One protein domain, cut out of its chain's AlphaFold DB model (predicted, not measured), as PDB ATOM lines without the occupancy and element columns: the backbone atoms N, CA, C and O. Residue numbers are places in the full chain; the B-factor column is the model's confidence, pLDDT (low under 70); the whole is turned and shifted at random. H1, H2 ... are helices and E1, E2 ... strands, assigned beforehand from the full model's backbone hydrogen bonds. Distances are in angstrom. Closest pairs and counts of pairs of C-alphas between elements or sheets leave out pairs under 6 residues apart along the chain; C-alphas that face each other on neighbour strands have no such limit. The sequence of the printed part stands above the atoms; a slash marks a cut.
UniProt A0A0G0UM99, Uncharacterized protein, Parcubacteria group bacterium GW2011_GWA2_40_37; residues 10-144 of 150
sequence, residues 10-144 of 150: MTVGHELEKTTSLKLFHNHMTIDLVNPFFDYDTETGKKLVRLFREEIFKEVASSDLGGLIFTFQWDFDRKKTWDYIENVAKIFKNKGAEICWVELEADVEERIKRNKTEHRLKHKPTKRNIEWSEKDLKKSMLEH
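This is residues 10 to 144 of the 150 residues of an uncharacterized protein of Parcubacteria group bacterium GW2011_GWA2_40_37 (UniProt A0A0G0UM99). A small, two-stranded parallel sheet, E1 beside E2, sits between H1 on one side and the helices H3 and H4 on the other, with H3 and H4 spread as a narrow V. H2 packs on H3, and a loose group of H5, H6 and H7 lies beyond, reached by the long stretch 94 to 107. The printed part has 135 residues with seven named helices and two strands, in the order H1 E1 H2 H3 E2 H4 H5 H6 H7. It is mostly helix and compact, with a radius of gyration of the C-alphas of 15.7 A and spans of 43 by 36 by 29 A.

The strands are E1, residues 23 to 26, and E2, residues 68 to 71. H3, residues 43 to 61, is 26.8 A long; H4, 79 to 93, is 20.6 A; H7, 130 to 143, is 19.8 A and ends with C-alpha 143 at (152.307, 91.584, 97.602). H1, 10 to 19, begins with C-alpha 10 at (159.462, 102.937, 116.035). H2 is 28 to 34, H5 108 to 114 and H6 118 to 123.

E1 and E2 are parallel at 20 degrees, with N 69 and O 23 at 2.8 A. E1, H2, H3 and E2 form a strand-helix-strand unit, two parallel neighbour strands with helices between, its crossover right-handed. The closest C-alphas of H1 and E1, Glu 17 and Lys 23, are 5.8 A apart. H3 touches H2 at Val 49 and Thr 30, C-alphas 5.4 A apart, and H4 at Ala 61 and Phe 92, also 5.4 A. H5 and H7 are close but not clearly touching, at Ile 112 and Glu 134, C-alphas 6.7 A apart. H1 and H6 are near each other, with 5 pairs of C-alphas within 10 A. Every O i to N i+4 pair is within hydrogen-bond range but in H4, with 10 of 11.

The farthest C-alphas, of Gly 96 and Glu 131, are 43.8 A apart. The printed part has no cut, the H4 to H5 link is long, and no printed residue is under 70 in pLDDT.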
ATOM      1  N   MET A  10     159.503 102.992 114.570       93.62
ATOM      2  CA  MET A  10     159.462 102.937 116.035       93.62
ATOM      3  C   MET A  10     160.630 103.701 116.665       93.62
ATOM      4  O   MET A  10     160.424 104.440 117.614       93.62
ATOM      5  N   THR A  11     161.835 103.567 116.102       94.62
ATOM      6  CA  THR A  11     163.023 104.302 116.551       94.62
ATOM      7  C   THR A  11     162.840 105.803 116.344       94.62
ATOM      8  O   THR A  11     162.961 106.560 117.295       94.62
ATOM      9  N   VAL A  12     162.447 106.224 115.135       96.75
ATOM     10  CA  VAL A  12     162.149 107.638 114.845       96.75
ATOM     11  C   VAL A  12     161.024 108.152 115.744       96.75
ATOM     12  O   VAL A  12     161.104 109.259 116.258       96.75
ATOM     13  N   GLY A  13     159.998 107.332 115.984       96.44
ATOM     14  CA  GLY A  13     158.889 107.680 116.866       96.44
ATOM     15  C   GLY A  13     159.326 107.957 118.304       96.44
ATOM     16  O   GLY A  13     158.865 108.932 118.884       96.44
ATOM     17  N   HIS A  14     160.228 107.143 118.860       95.25
ATOM     18  CA  HIS A  14     160.759 107.365 120.208       95.25
ATOM     19  C   HIS A  14     161.656 108.599 120.288       95.25
ATOM     20  O   HIS A  14     161.591 109.320 121.277       95.25
ATOM     21  N   GLU A  15     162.478 108.869 119.272       96.81
ATOM     22  CA  GLU A  15     163.288 110.093 119.267       96.81
ATOM     23  C   GLU A  15     162.410 111.348 119.165       96.81
ATOM     24  O   GLU A  15     162.622 112.298 119.914       96.81
ATOM     25  N   LEU A  16     161.360 111.325 118.334       97.06
ATOM     26  CA  LEU A  16     160.387 112.420 118.259       97.06
ATOM     27  C   LEU A  16     159.622 112.616 119.574       97.06
ATOM     28  O   LEU A  16     159.380 113.751 119.975       97.06
ATOM     29  N   GLU A  17     159.252 111.541 120.269       96.19
ATOM     30  CA  GLU A  17     158.585 111.626 121.577       96.19
ATOM     31  C   GLU A  17     159.470 112.287 122.650       96.19
ATOM     32  O   GLU A  17     158.951 112.940 123.549       96.19
ATOM     33  N   LYS A  18     160.804 112.176 122.557       96.25
ATOM     34  CA  LYS A  18     161.732 112.846 123.490       96.25
ATOM     35  C   LYS A  18     161.871 114.344 123.228       96.25
ATOM     36  O   LYS A  18     162.127 115.099 124.162       96.25
ATOM     37  N   THR A  19     161.779 114.766 121.967       96.81
ATOM     38  CA  THR A  19     162.025 116.160 121.556       96.81
ATOM     39  C   THR A  19     160.747 116.966 121.350       96.81
ATOM     40  O   THR A  19     160.815 118.166 121.101       96.81
ATOM     41  N   THR A  20     159.581 116.324 121.416       95.00
ATOM     42  CA  THR A  20     158.265 116.958 121.272       95.00
ATOM     43  C   THR A  20     157.401 116.677 122.502       95.00
ATOM     44  O   THR A  20     157.755 115.874 123.357       95.00
ATOM     45  N   SER A  21     156.237 117.322 122.602       92.31
ATOM     46  CA  SER A  21     155.220 116.994 123.611       92.31
ATOM     47  C   SER A  21     154.281 115.854 123.181       92.31
ATOM     48  O   SER A  21     153.346 115.514 123.910       92.31
ATOM     49  N   LEU A  22     154.498 115.270 121.996       96.75
ATOM     50  CA  LEU A  22     153.612 114.271 121.400       96.75
ATOM     51  C   LEU A  22     153.882 112.879 121.968       96.75
ATOM     52  O   LEU A  22     155.030 112.496 122.182       96.75
ATOM     53  N   LYS A  23     152.825 112.080 122.142       95.88
ATOM     54  CA  LYS A  23     152.953 110.677 122.564       95.88
ATOM     55  C   LYS A  23     153.102 109.745 121.372       95.88
ATOM     56  O   LYS A  23     152.392 109.885 120.371       95.88
ATOM     57  N   LEU A  24     153.995 108.763 121.481       96.81
ATOM     58  CA  LEU A  24     154.141 107.723 120.475       96.81
ATOM     59  C   LEU A  24     153.051 106.668 120.642       96.81
ATOM     60  O   LEU A  24     152.948 105.999 121.665       96.81
ATOM     61  N   PHE A  25     152.296 106.444 119.573       96.81
ATOM     62  CA  PHE A  25     151.359 105.340 119.479       96.81
ATOM     63  C   PHE A  25     151.714 104.477 118.269       96.81
ATOM     64  O   PHE A  25     151.376 104.781 117.122       96.81
ATOM     65  N   HIS A  26     152.433 103.374 118.487       92.25
ATOM     66  CA  HIS A  26     152.712 102.438 117.402       92.25
ATOM     67  C   HIS A  26     151.551 101.457 117.218       92.25
ATOM     68  O   HIS A  26     151.050 100.890 118.181       92.25
ATOM     69  N   ASN A  27     151.161 101.167 115.970       89.75
ATOM     70  CA  ASN A  27     150.025 100.289 115.634       89.75
ATOM     71  C   ASN A  27     150.009  98.929 116.362       89.75
ATOM     72  O   ASN A  27     148.943  98.359 116.574       89.75
ATOM     73  N   HIS A  28     151.184  98.416 116.743       90.69
ATOM     74  CA  HIS A  28     151.302  97.159 117.482       90.69
ATOM     75  C   HIS A  28     150.864  97.240 118.945       90.69
ATOM     76  O   HIS A  28     150.527  96.199 119.475       90.69
ATOM     77  N   MET A  29     150.791  98.418 119.577       93.12
ATOM     78  CA  MET A  29     150.379  98.519 120.986       93.12
ATOM     79  C   MET A  29     149.011  97.870 121.214       93.12
ATOM     80  O   MET A  29     148.850  97.078 122.132       93.12
ATOM     81  N   THR A  30     148.036  98.136 120.337       95.06
ATOM     82  CA  THR A  30     146.713  97.507 120.455       95.06
ATOM     83  C   THR A  30     146.688  96.061 119.984       95.06
ATOM     84  O   THR A  30     145.902  95.285 120.512       95.06
ATOM     85  N   ILE A  31     147.543  95.674 119.030       93.25
ATOM     86  CA  ILE A  31     147.680  94.264 118.624       93.25
ATOM     87  C   ILE A  31     148.194  93.451 119.810       93.25
ATOM     88  O   ILE A  31     147.552  92.489 120.207       93.25
ATOM     89  N   ASP A  32     149.299  93.881 120.412       91.62
ATOM     90  CA  ASP A  32     149.958  93.191 121.518       91.62
ATOM     91  C   ASP A  32     149.089  93.196 122.791       91.62
ATOM     92  O   ASP A  32     149.153  92.248 123.568       91.62
ATOM     93  N   LEU A  33     148.229  94.208 122.978       93.62
ATOM     94  CA  LEU A  33     147.218  94.243 124.043       93.62
ATOM     95  C   LEU A  33     146.127  93.172 123.865       93.62
ATOM     96  O   LEU A  33     145.701  92.560 124.838       93.62
ATOM     97  N   VAL A  34     145.640  92.978 122.636       95.94
ATOM     98  CA  VAL A  34     144.493  92.096 122.345       95.94
ATOM     99  C   VAL A  34     144.925  90.644 122.136       95.94
ATOM    100  O   VAL A  34     144.197  89.732 122.529       95.94
ATOM    101  N   ASN A  35     146.107  90.420 121.555       92.50
ATOM    102  CA  ASN A  35     146.578  89.098 121.138       92.50
ATOM    103  C   ASN A  35     146.628  88.031 122.252       92.50
ATOM    104  O   ASN A  35     146.409  86.870 121.931       92.50
ATOM    105  N   PRO A  36     146.874  88.354 123.541       93.81
ATOM    106  CA  PRO A  36     146.783  87.370 124.624       93.81
ATOM    107  C   PRO A  36     145.383  86.772 124.835       93.81
ATOM    108  O   PRO A  36     145.268  85.717 125.448       93.81
ATOM    109  N   PHE A  37     144.327  87.441 124.356       95.88
ATOM    110  CA  PHE A  37     142.932  87.006 124.503       95.88
ATOM    111  C   PHE A  37     142.334  86.506 123.189       95.88
ATOM    112  O   PHE A  37     141.598  85.523 123.174       95.88
ATOM    113  N   PHE A  38     142.631  87.201 122.088       96.19
ATOM    114  CA  PHE A  38     142.125  86.879 120.760       96.19
ATOM    115  C   PHE A  38     143.212  87.123 119.722       96.19
ATOM    116  O   PHE A  38     143.654  88.261 119.548       96.19
ATOM    117  N   ASP A  39     143.592  86.073 118.996       92.38
ATOM    118  CA  ASP A  39     144.579  86.176 117.925       92.38
ATOM    119  C   ASP A  39     144.175  87.247 116.910       92.38
ATOM    120  O   ASP A  39     143.023  87.307 116.460       92.38
ATOM    121  N   TYR A  40     145.139  88.079 116.514       88.50
ATOM    122  CA  TYR A  40     144.909  89.180 115.578       88.50
ATOM    123  C   TYR A  40     144.359  88.727 114.217       88.50
ATOM    124  O   TYR A  40     143.674  89.495 113.545       88.50
ATOM    125  N   ASP A  41     144.614  87.483 113.811       89.94
ATOM    126  CA  ASP A  41     144.119  86.953 112.539       89.94
ATOM    127  C   ASP A  41     142.620  86.598 112.574       89.94
ATOM    128  O   ASP A  41     141.986  86.492 111.519       89.94
ATOM    129  N   THR A  42     142.020  86.517 113.768       96.00
ATOM    130  CA  THR A  42     140.581  86.279 113.957       96.00
ATOM    131  C   THR A  42     139.757  87.554 113.783       96.00
ATOM    132  O   THR A  42     140.219  88.669 114.034       96.00
ATOM    133  N   GLU A  43     138.485  87.410 113.408       97.06
ATOM    134  CA  GLU A  43     137.576  88.558 113.282       97.06
ATOM    135  C   GLU A  43     137.355  89.286 114.617       97.06
ATOM    136  O   GLU A  43     137.312  90.518 114.650       97.06
ATOM    137  N   THR A  44     137.306  88.553 115.736       97.56
ATOM    138  CA  THR A  44     137.204  89.142 117.080       97.56
ATOM    139  C   THR A  44     138.447  89.955 117.431       97.56
ATOM    140  O   THR A  44     138.319  91.103 117.862       97.56
ATOM    141  N   GLY A  45     139.644  89.412 117.180       97.25
ATOM    142  CA  GLY A  45     140.908  90.114 117.401       97.25
ATOM    143  C   GLY A  45     140.991  91.410 116.592       97.25
ATOM    144  O   GLY A  45     141.190  92.487 117.159       97.25
ATOM    145  N   LYS A  46     140.726  91.355 115.278       95.88
ATOM    146  CA  LYS A  46     140.705  92.550 114.407       95.88
ATOM    147  C   LYS A  46     139.686  93.586 114.873       95.88
ATOM    148  O   LYS A  46     139.991  94.782 114.880       95.88
ATOM    149  N   LYS A  47     138.483  93.147 115.261       97.56
ATOM    150  CA  LYS A  47     137.420  94.026 115.766       97.56
ATOM    151  C   LYS A  47     137.878  94.780 117.013       97.56
ATOM    152  O   LYS A  47     137.747  96.002 117.040       97.56
ATOM    153  N   LEU A  48     138.422  94.082 118.011       98.12
ATOM    154  CA  LEU A  48     138.871  94.698 119.264       98.12
ATOM    155  C   LEU A  48     140.065  95.630 119.049       98.12
ATOM    156  O   LEU A  48     140.060  96.750 119.552       98.12
ATOM    157  N   VAL A  49     141.044  95.227 118.232       96.94
ATOM    158  CA  VAL A  49     142.187  96.082 117.874       96.94
ATOM    159  C   VAL A  49     141.729  97.392 117.234       96.94
ATOM    160  O   VAL A  49     142.275  98.450 117.556       96.94
ATOM    161  N   ARG A  50     140.736  97.334 116.334       96.25
ATOM    162  CA  ARG A  50     140.152  98.528 115.713       96.25
ATOM    163  C   ARG A  50     139.413  99.385 116.737       96.25
ATOM    164  O   ARG A  50     139.660 100.583 116.764       96.25
ATOM    165  N   LEU A  51     138.564  98.774 117.565       97.56
ATOM    166  CA  LEU A  51     137.777  99.464 118.591       97.56
ATOM    167  C   LEU A  51     138.683 100.243 119.551       97.56
ATOM    168  O   LEU A  51     138.580 101.460 119.627       97.56
ATOM    169  N   PHE A  52     139.616  99.562 120.226       98.00
ATOM    170  CA  PHE A  52     140.497 100.207 121.202       98.00
ATOM    171  C   PHE A  52     141.297 101.343 120.585       98.00
ATOM    172  O   PHE A  52     141.458 102.397 121.187       98.00
ATOM    173  N   ARG A  53     141.792 101.139 119.366       97.31
ATOM    174  CA  ARG A  53     142.566 102.161 118.679       97.31
ATOM    175  C   ARG A  53     141.728 103.388 118.335       97.31
ATOM    176  O   ARG A  53     142.203 104.503 118.507       97.31
ATOM    177  N   GLU A  54     140.520 103.180 117.825       97.50
ATOM    178  CA  GLU A  54     139.613 104.267 117.469       97.50
ATOM    179  C   GLU A  54     139.209 105.082 118.703       97.50
ATOM    180  O   GLU A  54     139.259 106.308 118.653       97.50
ATOM    181  N   GLU A  55     138.905 104.418 119.821       98.19
ATOM    182  CA  GLU A  55     138.579 105.096 121.082       98.19
ATOM    183  C   GLU A  55     139.781 105.864 121.646       98.19
ATOM    184  O   GLU A  55     139.647 107.040 121.970       98.19
ATOM    185  N   ILE A  56     140.990 105.286 121.639       98.12
ATOM    186  CA  ILE A  56     142.212 106.017 122.023       98.12
ATOM    187  C   ILE A  56     142.394 107.273 121.160       98.12
ATOM    188  O   ILE A  56     142.726 108.334 121.678       98.12
ATOM    189  N   PHE A  57     142.172 107.187 119.846       98.25
ATOM    190  CA  PHE A  57     142.297 108.351 118.968       98.25
ATOM    191  C   PHE A  57     141.257 109.433 119.263       98.25
ATOM    192  O   PHE A  57     141.615 110.608 119.267       98.25
ATOM    193  N   LYS A  58     139.999 109.061 119.529       98.31
ATOM    194  CA  LYS A  58     138.933 110.012 119.888       98.31
ATOM    195  C   LYS A  58     139.216 110.722 121.210       98.31
ATOM    196  O   LYS A  58     139.060 111.944 121.276       98.31
ATOM    197  N   GLU A  59     139.656 109.968 122.216       98.19
ATOM    198  CA  GLU A  59     140.011 110.505 123.531       98.19
ATOM    199  C   GLU A  59     141.203 111.452 123.425       98.19
ATOM    200  O   GLU A  59     141.129 112.588 123.884       98.19
ATOM    201  N   VAL A  60     142.271 111.058 122.719       97.75
ATOM    202  CA  VAL A  60     143.431 111.942 122.552       97.75
ATOM    203  C   VAL A  60     143.067 113.201 121.765       97.75
ATOM    204  O   VAL A  60     143.438 114.294 122.182       97.75
ATOM    205  N   ALA A  61     142.295 113.080 120.681       97.50
ATOM    206  CA  ALA A  61     141.848 114.227 119.891       97.50
ATOM    207  C   ALA A  61     140.945 115.204 120.672       97.50
ATOM    208  O   ALA A  61     140.772 116.340 120.237       97.50
ATOM    209  N   SER A  62     140.349 114.772 121.787       97.25
ATOM    210  CA  SER A  62     139.485 115.602 122.640       97.25
ATOM    211  C   SER A  62     140.144 116.009 123.963       97.25
ATOM    212  O   SER A  62     139.492 116.654 124.779       97.25
ATOM    213  N   SER A  63     141.400 115.621 124.183       96.88
ATOM    214  CA  SER A  63     142.164 115.898 125.404       96.88
ATOM    215  C   SER A  63     143.072 117.121 125.257       96.88
ATOM    216  O   SER A  63     143.269 117.626 124.155       96.88
ATOM    217  N   ASP A  64     143.721 117.517 126.354       95.44
ATOM    218  CA  ASP A  64     144.749 118.569 126.368       95.44
ATOM    219  C   ASP A  64     146.141 118.080 125.905       95.44
ATOM    220  O   ASP A  64     147.142 118.792 126.033       95.44
ATOM    221  N   LEU A  65     146.255 116.846 125.395       96.25
ATOM    222  CA  LEU A  65     147.512 116.349 124.832       96.25
ATOM    223  C   LEU A  65     147.868 117.117 123.553       96.25
ATOM    224  O   LEU A  65     147.021 117.354 122.698       96.25
ATOM    225  N   GLY A  66     149.161 117.391 123.354       93.62
ATOM    226  CA  GLY A  66     149.651 118.068 122.144       93.62
ATOM    227  C   GLY A  66     149.434 117.290 120.836       93.62
ATOM    228  O   GLY A  66     149.630 117.844 119.759       93.62
ATOM    229  N   GLY A  67     149.052 116.009 120.918       94.25
ATOM    230  CA  GLY A  67     148.742 115.138 119.784       94.25
ATOM    231  C   GLY A  67     149.402 113.759 119.879       94.25
ATOM    232  O   GLY A  67     149.910 113.354 120.928       94.25
ATOM    233  N   LEU A  68     149.401 113.029 118.757       96.75
ATOM    234  CA  LEU A  68     149.973 111.683 118.647       96.75
ATOM    235  C   LEU A  68     150.934 111.543 117.472       96.75
ATOM    236  O   LEU A  68     150.625 111.903 116.338       96.75
ATOM    237  N   ILE A  69     152.036 110.843 117.719       98.00
ATOM    238  CA  ILE A  69     152.845 110.231 116.671       98.00
ATOM    239  C   ILE A  69     152.269 108.839 116.411       98.00
ATOM    240  O   ILE A  69     152.569 107.880 117.120       98.00
ATOM    241  N   PHE A  70     151.439 108.701 115.375       97.81
ATOM    242  CA  PHE A  70     150.926 107.393 114.963       97.81
ATOM    243  C   PHE A  70     151.844 106.736 113.928       97.81
ATOM    244  O   PHE A  70     152.158 107.333 112.890       97.81
ATOM    245  N   THR A  71     152.250 105.485 114.176       96.62
ATOM    246  CA  THR A  71     152.985 104.685 113.180       96.62
ATOM    247  C   THR A  71     152.106 103.604 112.569       96.62
ATOM    248  O   THR A  71     151.603 102.761 113.312       96.62
ATOM    249  N   PHE A  72     152.024 103.541 111.240       95.44
ATOM    250  CA  PHE A  72     151.225 102.549 110.511       95.44
ATOM    251  C   PHE A  72     151.994 101.975 109.310       95.44
ATOM    252  O   PHE A  72     152.959 102.580 108.842       95.44
ATOM    253  N   GLN A  73     151.615 100.787 108.834       93.88
ATOM    254  CA  GLN A  73     152.060 100.295 107.528       93.88
ATOM    255  C   GLN A  73     150.968 100.612 106.516       93.88
ATOM    256  O   GLN A  73     149.880 100.052 106.589       93.88
ATOM    257  N   TRP A  74     151.263 101.529 105.603       95.06
ATOM    258  CA  TRP A  74     150.324 101.969 104.587       95.06
ATOM    259  C   TRP A  74     150.604 101.233 103.281       95.06
ATOM    260  O   TRP A  74     151.595 101.507 102.612       95.06
ATOM    261  N   ASP A  75     149.730 100.293 102.934       95.00
ATOM    262  CA  ASP A  75     149.798  99.598 101.648       95.00
ATOM    263  C   ASP A  75     149.064 100.443 100.602       95.00
ATOM    264  O   ASP A  75     147.833 100.474 100.569       95.00
ATOM    265  N   PHE A  76     149.802 101.188  99.790       95.12
ATOM    266  CA  PHE A  76     149.249 102.178  98.872       95.12
ATOM    267  C   PHE A  76     148.418 101.575  97.726       95.12
ATOM    268  O   PHE A  76     147.662 102.293  97.072       95.12
ATOM    269  N   ASP A  77     148.571 100.281  97.456       95.31
ATOM    270  CA  ASP A  77     147.797  99.485  96.499       95.31
ATOM    271  C   ASP A  77     146.446  99.004  97.059       95.31
ATOM    272  O   ASP A  77     145.627  98.464  96.318       95.31
ATOM    273  N   ARG A  78     146.170  99.218  98.353       95.31
ATOM    274  CA  ARG A  78     144.933  98.760  98.997       95.31
ATOM    275  C   ARG A  78     144.036  99.923  99.390       95.31
ATOM    276  O   ARG A  78     144.307 100.616 100.361       95.31
ATOM    277  N   LYS A  79     142.872 100.067  98.747       96.25
ATOM    278  CA  LYS A  79     141.870 101.091  99.119       96.25
ATOM    279  C   LYS A  79     141.520 101.072 100.618       96.25
ATOM    280  O   LYS A  79     141.367 102.114 101.238       96.25
ATOM    281  N   LYS A  80     141.472  99.886 101.232       95.19
ATOM    282  CA  LYS A  80     141.161  99.729 102.661       95.19
ATOM    283  C   LYS A  80     142.135 100.476 103.589       95.19
ATOM    284  O   LYS A  80     141.712 100.940 104.643       95.19
ATOM    285  N   THR A  81     143.422 100.570 103.243       94.81
ATOM    286  CA  THR A  81     144.412 101.282 104.074       94.81
ATOM    287  C   THR A  81     144.275 102.796 103.915       94.81
ATOM    288  O   THR A  81     144.386 103.506 104.911       94.81
ATOM    289  N   TRP A  82     143.948 103.270 102.708       97.00
ATOM    290  CA  TRP A  82     143.576 104.661 102.437       97.00
ATOM    291  C   TRP A  82     142.353 105.076 103.248       97.00
ATOM    292  O   TRP A  82     142.451 105.990 104.061       97.00
ATOM    293  N   ASP A  83     141.249 104.336 103.117       97.69
ATOM    294  CA  ASP A  83     140.005 104.611 103.844       97.69
ATOM    295  C   ASP A  83     140.250 104.658 105.361       97.69
ATOM    296  O   ASP A  83     139.733 105.519 106.073       97.69
ATOM    297  N   TYR A  84     141.080 103.744 105.873       96.44
ATOM    298  CA  TYR A  84     141.450 103.716 107.282       96.44
ATOM    299  C   TYR A  84     142.235 104.962 107.710       96.44
ATOM    300  O   TYR A  84     141.870 105.602 108.697       96.44
ATOM    301  N   ILE A  85     143.295 105.322 106.984       96.75
ATOM    302  CA  ILE A  85     144.134 106.477 107.314       96.75
ATOM    303  C   ILE A  85     143.360 107.793 107.176       96.75
ATOM    304  O   ILE A  85     143.507 108.675 108.024       96.75
ATOM    305  N   GLU A  86     142.484 107.910 106.181       97.38
ATOM    306  CA  GLU A  86     141.581 109.051 106.043       97.38
ATOM    307  C   GLU A  86     140.623 109.168 107.230       97.38
ATOM    308  O   GLU A  86     140.431 110.266 107.750       97.38
ATOM    309  N   ASN A  87     140.049 108.057 107.696       97.69
ATOM    310  CA  ASN A  87     139.179 108.060 108.871       97.69
ATOM    311  C   ASN A  87     139.934 108.476 110.137       97.69
ATOM    312  O   ASN A  87     139.428 109.296 110.900       97.69
ATOM    313  N   VAL A  88     141.163 107.986 110.334       97.50
ATOM    314  CA  VAL A  88     142.015 108.424 111.451       97.50
ATOM    315  C   VAL A  88     142.302 109.922 111.355       97.50
ATOM    316  O   VAL A  88     142.103 110.642 112.328       97.50
ATOM    317  N   ALA A  89     142.700 110.423 110.183       98.06
ATOM    318  CA  ALA A  89     142.956 111.849 109.990       98.06
ATOM    319  C   ALA A  89     141.707 112.707 110.247       98.06
ATOM    320  O   ALA A  89     141.822 113.778 110.837       98.06
ATOM    321  N   LYS A  90     140.515 112.240 109.851       98.44
ATOM    322  CA  LYS A  90     139.242 112.935 110.102       98.44
ATOM    323  C   LYS A  90     138.953 113.105 111.594       98.44
ATOM    324  O   LYS A  90     138.510 114.183 111.973       98.44
ATOM    325  N   ILE A  91     139.237 112.103 112.436       98.38
ATOM    326  CA  ILE A  91     139.042 112.199 113.899       98.38
ATOM    327  C   ILE A  91     139.764 113.432 114.458       98.38
ATOM    328  O   ILE A  91     139.161 114.234 115.167       98.38
ATOM    329  N   PHE A  92     141.029 113.612 114.080       98.19
ATOM    330  CA  PHE A  92     141.866 114.719 114.540       98.19
ATOM    331  C   PHE A  92     141.520 116.049 113.851       98.19
ATOM    332  O   PHE A  92     141.368 117.069 114.521       98.19
ATOM    333  N   LYS A  93     141.305 116.053 112.527       98.00
ATOM    334  CA  LYS A  93     140.922 117.266 111.778       98.00
ATOM    335  C   LYS A  93     139.607 117.872 112.264       98.00
ATOM    336  O   LYS A  93     139.501 119.090 112.356       98.00
ATOM    337  N   ASN A  94     138.628 117.044 112.630       97.88
ATOM    338  CA  ASN A  94     137.347 117.511 113.172       97.88
ATOM    339  C   ASN A  94     137.489 118.229 114.526       97.88
ATOM    340  O   ASN A  94     136.558 118.902 114.959       97.88
ATOM    341  N   LYS A  95     138.641 118.089 115.188       97.38
ATOM    342  CA  LYS A  95     139.011 118.786 116.426       97.38
ATOM    343  C   LYS A  95     139.993 119.941 116.183       97.38
ATOM    344  O   LYS A  95     140.518 120.501 117.134       97.38
ATOM    345  N   GLY A  96     140.236 120.304 114.920       96.69
ATOM    346  CA  GLY A  96     141.125 121.404 114.536       96.69
ATOM    347  C   GLY A  96     142.615 121.054 114.523       96.69
ATOM    348  O   GLY A  96     143.436 121.955 114.374       96.69
ATOM    349  N   ALA A  97     142.986 119.778 114.663       96.88
ATOM    350  CA  ALA A  97     144.387 119.375 114.658       96.88
ATOM    351  C   ALA A  97     145.007 119.417 113.249       96.88
ATOM    352  O   ALA A  97     144.378 119.041 112.251       96.88
ATOM    353  N   GLU A  98     146.281 119.802 113.185       97.19
ATOM    354  CA  GLU A  98     147.102 119.707 111.980       97.19
ATOM    355  C   GLU A  98     147.573 118.261 111.752       97.19
ATOM    356  O   GLU A  98     147.895 117.535 112.694       97.19
ATOM    357  N   ILE A  99     147.627 117.827 110.488       97.94
ATOM    358  CA  ILE A  99     148.068 116.477 110.120       97.94
ATOM    359  C   ILE A  99     149.373 116.544 109.332       97.94
ATOM    360  O   ILE A  99     149.394 117.029 108.204       97.94
ATOM    361  N   CYS A 100     150.431 115.961 109.898       97.25
ATOM    362  CA  CYS A 100     151.723 115.801 109.242       97.25
ATOM    363  C   CYS A 100     151.916 114.360 108.735       97.25
ATOM    364  O   CYS A 100     151.884 113.388 109.500       97.25
ATOM    365  N   TRP A 101     152.141 114.217 107.428       97.12
ATOM    366  CA  TRP A 101     152.440 112.942 106.781       97.12
ATOM    367  C   TRP A 101     153.950 112.771 106.639       97.12
ATOM    368  O   TRP A 101     154.609 113.563 105.980       97.12
ATOM    369  N   VAL A 102     154.489 111.714 107.245       97.31
ATOM    370  CA  VAL A 102     155.921 111.389 107.187       97.31
ATOM    371  C   VAL A 102     156.076 109.968 106.673       97.31
ATOM    372  O   VAL A 102     155.656 109.022 107.352       97.31
ATOM    373  N   GLU A 103     156.664 109.830 105.492       97.62
ATOM    374  CA  GLU A 103     157.074 108.554 104.914       97.62
ATOM    375  C   GLU A 103     158.523 108.258 105.302       97.62
ATOM    376  O   GLU A 103     159.391 109.117 105.176       97.62
ATOM    377  N   LEU A 104     158.785 107.046 105.789       97.19
ATOM    378  CA  LEU A 104     160.142 106.542 105.958       97.19
ATOM    379  C   LEU A 104     160.442 105.497 104.892       97.19
ATOM    380  O   LEU A 104     159.650 104.573 104.677       97.19
ATOM    381  N   GLU A 105     161.641 105.588 104.333       95.81
ATOM    382  CA  GLU A 105     162.165 104.683 103.320       95.81
ATOM    383  C   GLU A 105     163.569 104.199 103.707       95.81
ATOM    384  O   GLU A 105     164.317 104.887 104.403       95.81
ATOM    385  N   ALA A 106     163.883 102.961 103.332       95.44
ATOM    386  CA  ALA A 106     165.206 102.365 103.456       95.44
ATOM    387  C   ALA A 106     165.283 101.124 102.565       95.44
ATOM    388  O   ALA A 106     164.274 100.428 102.381       95.44
ATOM    389  N   ASP A 107     166.496 100.810 102.119       94.56
ATOM    390  CA  ASP A 107     166.777  99.629 101.312       94.56
ATOM    391  C   ASP A 107     166.384  98.331 102.023       94.56
ATOM    392  O   ASP A 107     166.314  98.224 103.256       94.56
ATOM    393  N   VAL A 108     166.115  97.308 101.221       92.81
ATOM    394  CA  VAL A 108     165.622  96.008 101.685       92.81
ATOM    395  C   VAL A 108     166.649  95.328 102.579       92.81
ATOM    396  O   VAL A 108     166.301  94.797 103.635       92.81
ATOM    397  N   GLU A 109     167.916  95.384 102.184       94.88
ATOM    398  CA  GLU A 109     169.059  94.827 102.900       94.88
ATOM    399  C   GLU A 109     169.157  95.443 104.296       94.88
ATOM    400  O   GLU A 109     169.300  94.735 105.298       94.88
ATOM    401  N   GLU A 110     169.005  96.763 104.376       96.06
ATOM    402  CA  GLU A 110     169.040  97.501 105.632       96.06
ATOM    403  C   GLU A 110     167.830  97.160 106.511       96.06
ATOM    404  O   GLU A 110     167.960  96.922 107.714       96.06
ATOM    405  N   ARG A 111     166.642  97.031 105.918       95.44
ATOM    406  CA  ARG A 111     165.432  96.602 106.630       95.44
ATOM    407  C   ARG A 111     165.551  95.173 107.165       95.44
ATOM    408  O   ARG A 111     165.104  94.923 108.284       95.44
ATOM    409  N   ILE A 112     166.168  94.251 106.425       94.19
ATOM    410  CA  ILE A 112     166.434  92.876 106.884       94.19
ATOM    411  C   ILE A 112     167.403  92.882 108.072       94.19
ATOM    412  O   ILE A 112     167.127  92.216 109.074       94.19
ATOM    413  N   LYS A 113     168.484  93.676 108.016       94.69
ATOM    414  CA  LYS A 113     169.403  93.863 109.154       94.69
ATOM    415  C   LYS A 113     168.662  94.415 110.377       94.69
ATOM    416  O   LYS A 113     168.690  93.814 111.452       94.69
ATOM    417  N   ARG A 114     167.904  95.503 110.201       94.44
ATOM    418  CA  ARG A 114     167.097  96.136 111.262       94.44
ATOM    419  C   ARG A 114     166.041  95.206 111.847       94.44
ATOM    420  O   ARG A 114     165.694  95.340 113.025       94.44
ATOM    421  N   ASN A 115     165.539  94.255 111.059       92.69
ATOM    422  CA  ASN A 115     164.514  93.313 111.492       92.69
ATOM    423  C   ASN A 115     164.965  92.427 112.671       92.69
ATOM    424  O   ASN A 115     164.111  91.936 113.406       92.69
ATOM    425  N   LYS A 116     166.280  92.281 112.874       93.38
ATOM    426  CA  LYS A 116     166.898  91.427 113.903       93.38
ATOM    427  C   LYS A 116     167.439  92.206 115.109       93.38
ATOM    428  O   LYS A 116     167.969  91.605 116.032       93.38
ATOM    429  N   THR A 117     167.323  93.535 115.107       92.75
ATOM    430  CA  THR A 117     167.888  94.389 116.168       92.75
ATOM    431  C   THR A 117     167.206  94.171 117.517       92.75
ATOM    432  O   THR A 117     165.980  94.041 117.587       92.75
ATOM    433  N   GLU A 118     167.976  94.232 118.605       91.88
ATOM    434  CA  GLU A 118     167.460  94.078 119.974       91.88
ATOM    435  C   GLU A 118     166.309  95.041 120.276       91.88
ATOM    436  O   GLU A 118     165.277  94.637 120.813       91.88
ATOM    437  N   HIS A 119     166.432  96.302 119.847       89.56
ATOM    438  CA  HIS A 119     165.384  97.309 120.009       89.56
ATOM    439  C   HIS A 119     164.046  96.850 119.412       89.56
ATOM    440  O   HIS A 119     162.989  97.033 120.021       89.56
ATOM    441  N   ARG A 120     164.068  96.217 118.232       89.25
ATOM    442  CA  ARG A 120     162.858  95.713 117.577       89.25
ATOM    443  C   ARG A 120     162.284  94.493 118.291       89.25
ATOM    444  O   ARG A 120     161.072  94.438 118.480       89.25
ATOM    445  N   LEU A 121     163.132  93.548 118.690       90.19
ATOM    446  CA  LEU A 121     162.713  92.306 119.349       90.19
ATOM    447  C   LEU A 121     162.182  92.542 120.773       90.19
ATOM    448  O   LEU A 121     161.291  91.822 121.237       90.19
ATOM    449  N   LYS A 122     162.692  93.577 121.451       88.38
ATOM    450  CA  LYS A 122     162.214  94.020 122.764       88.38
ATOM    451  C   LYS A 122     160.782  94.547 122.690       88.38
ATOM    452  O   LYS A 122     159.935  94.083 123.446       88.38
ATOM    453  N   HIS A 123     160.512  95.463 121.762       85.62
ATOM    454  CA  HIS A 123     159.230  96.175 121.676       85.62
ATOM    455  C   HIS A 123     158.179  95.491 120.791       85.62
ATOM    456  O   HIS A 123     157.041  95.941 120.748       85.62
ATOM    457  N   LYS A 124     158.538  94.434 120.053       85.12
ATOM    458  CA  LYS A 124     157.593  93.668 119.227       85.12
ATOM    459  C   LYS A 124     157.732  92.173 119.497       85.12
ATOM    460  O   LYS A 124     158.463  91.500 118.767       85.12
ATOM    461  N   PRO A 125     157.023  91.637 120.507       84.62
ATOM    462  CA  PRO A 125     157.118  90.227 120.887       84.62
ATOM    463  C   PRO A 125     156.889  89.269 119.711       84.62
ATOM    464  O   PRO A 125     157.658  88.328 119.523       84.62
ATOM    465  N   THR A 126     155.919  89.575 118.845       79.81
ATOM    466  CA  THR A 126     155.604  88.796 117.631       79.81
ATOM    467  C   THR A 126     156.756  88.705 116.626       79.81
ATOM    468  O   THR A 126     156.762  87.822 115.773       79.81
ATOM    469  N   LYS A 127     157.760  89.588 116.702       86.81
ATOM    470  CA  LYS A 127     158.908  89.616 115.781       86.81
ATOM    471  C   LYS A 127     160.131  88.847 116.301       86.81
ATOM    472  O   LYS A 127     161.127  88.772 115.593       86.81
ATOM    473  N   ARG A 128     160.046  88.228 117.488       89.75
ATOM    474  CA  ARG A 128     161.095  87.351 118.053       89.75
ATOM    475  C   ARG A 128     161.288  86.054 117.269       89.75
ATOM    476  O   ARG A 128     162.384  85.504 117.285       89.75
ATOM    477  N   ASN A 129     160.275  85.604 116.526       91.38
ATOM    478  CA  ASN A 129     160.471  84.600 115.483       91.38
ATOM    479  C   ASN A 129     161.094  85.276 114.249       91.38
ATOM    480  O   ASN A 129     160.390  85.845 113.409       91.38
ATOM    481  N   ILE A 130     162.428  85.251 114.182       91.81
ATOM    482  CA  ILE A 130     163.207  85.957 113.158       91.81
ATOM    483  C   ILE A 130     162.918  85.410 111.758       91.81
ATOM    484  O   ILE A 130     162.705  86.202 110.840       91.81
ATOM    485  N   GLU A 131     162.878  84.086 111.592       92.75
ATOM    486  CA  GLU A 131     162.632  83.445 110.295       92.75
ATOM    487  C   GLU A 131     161.260  83.823 109.742       92.75
ATOM    488  O   GLU A 131     161.144  84.299 108.608       92.75
ATOM    489  N   TRP A 132     160.220  83.691 110.571       91.81
ATOM    490  CA  TRP A 132     158.870  84.101 110.200       91.81
ATOM    491  C   TRP A 132     158.809  85.598 109.894       91.81
ATOM    492  O   TRP A 132     158.252  85.994 108.873       91.81
ATOM    493  N   SER A 133     159.419  86.440 110.734       91.00
ATOM    494  CA  SER A 133     159.386  87.889 110.539       91.00
ATOM    495  C   SER A 133     160.117  88.338 109.276       91.00
ATOM    496  O   SER A 133     159.706  89.332 108.679       91.00
ATOM    497  N   GLU A 134     161.221  87.692 108.905       93.94
ATOM    498  CA  GLU A 134     161.946  88.014 107.677       93.94
ATOM    499  C   GLU A 134     161.152  87.552 106.448       93.94
ATOM    500  O   GLU A 134     161.045  88.296 105.472       93.94
ATOM    501  N   LYS A 135     160.527  86.368 106.517       94.19
ATOM    502  CA  LYS A 135     159.627  85.867 105.470       94.19
ATOM    503  C   LYS A 135     158.423  86.787 105.270       94.19
ATOM    504  O   LYS A 135     158.115  87.124 104.132       94.19
ATOM    505  N   ASP A 136     157.785  87.224 106.354       92.06
ATOM    506  CA  ASP A 136     156.669  88.178 106.347       92.06
ATOM    507  C   ASP A 136     157.075  89.517 105.711       92.06
ATOM    508  O   ASP A 136     156.389  90.017 104.824       92.06
ATOM    509  N   LEU A 137     158.245  90.056 106.082       92.94
ATOM    510  CA  LEU A 137     158.785  91.288 105.500       92.94
ATOM    511  C   LEU A 137     158.996  91.169 103.987       92.94
ATOM    512  O   LEU A 137     158.589  92.066 103.248       92.94
ATOM    513  N   LYS A 138     159.632  90.084 103.525       93.94
ATOM    514  CA  LYS A 138     159.883  89.844 102.093       93.94
ATOM    515  C   LYS A 138     158.575  89.642 101.334       93.94
ATOM    516  O   LYS A 138     158.376  90.248 100.285       93.94
ATOM    517  N   LYS A 139     157.662  88.843 101.890       93.81
ATOM    518  CA  LYS A 139     156.341  88.578 101.313       93.81
ATOM    519  C   LYS A 139     155.538  89.868 101.146       93.81
ATOM    520  O   LYS A 139     155.051  90.132 100.053       93.81
ATOM    521  N   SER A 140     155.472  90.714 102.178       91.19
ATOM    522  CA  SER A 140     154.664  91.938 102.117       91.19
ATOM    523  C   SER A 140     155.153  92.924 101.055       91.19
ATOM    524  O   SER A 140     154.367  93.734 100.585       91.19
ATOM    525  N   MET A 141     156.438  92.897 100.696       90.44
ATOM    526  CA  MET A 141     156.979  93.749  99.633       90.44
ATOM    527  C   MET A 141     156.649  93.250  98.228       90.44
ATOM    528  O   MET A 141     156.594  94.053  97.305       90.44
ATOM    529  N   LEU A 142     156.473  91.939  98.061       91.69
ATOM    530  CA  LEU A 142     156.045  91.355  96.791       91.69
ATOM    531  C   LEU A 142     154.544  91.559  96.575       91.69
ATOM    532  O   LEU A 142     154.101  91.751  95.450       91.69
ATOM    533  N   GLU A 143     153.768  91.512  97.659       92.81
ATOM    534  CA  GLU A 143     152.307  91.584  97.602       92.81
ATOM    535  C   GLU A 143     151.763  93.016  97.588       92.81
ATOM    536  O   GLU A 143     150.642  93.214  97.122       92.81
ATOM    537  N   HIS A 144     152.517  93.998  98.100       93.25
ATOM    538  CA  HIS A 144     152.019  95.358  98.321       93.25
ATOM    539  C   HIS A 144     152.991  96.451  97.895       93.25
ATOM    540  O   HIS A 144     154.211  96.331  98.014       93.25
TER     541      HIS A 144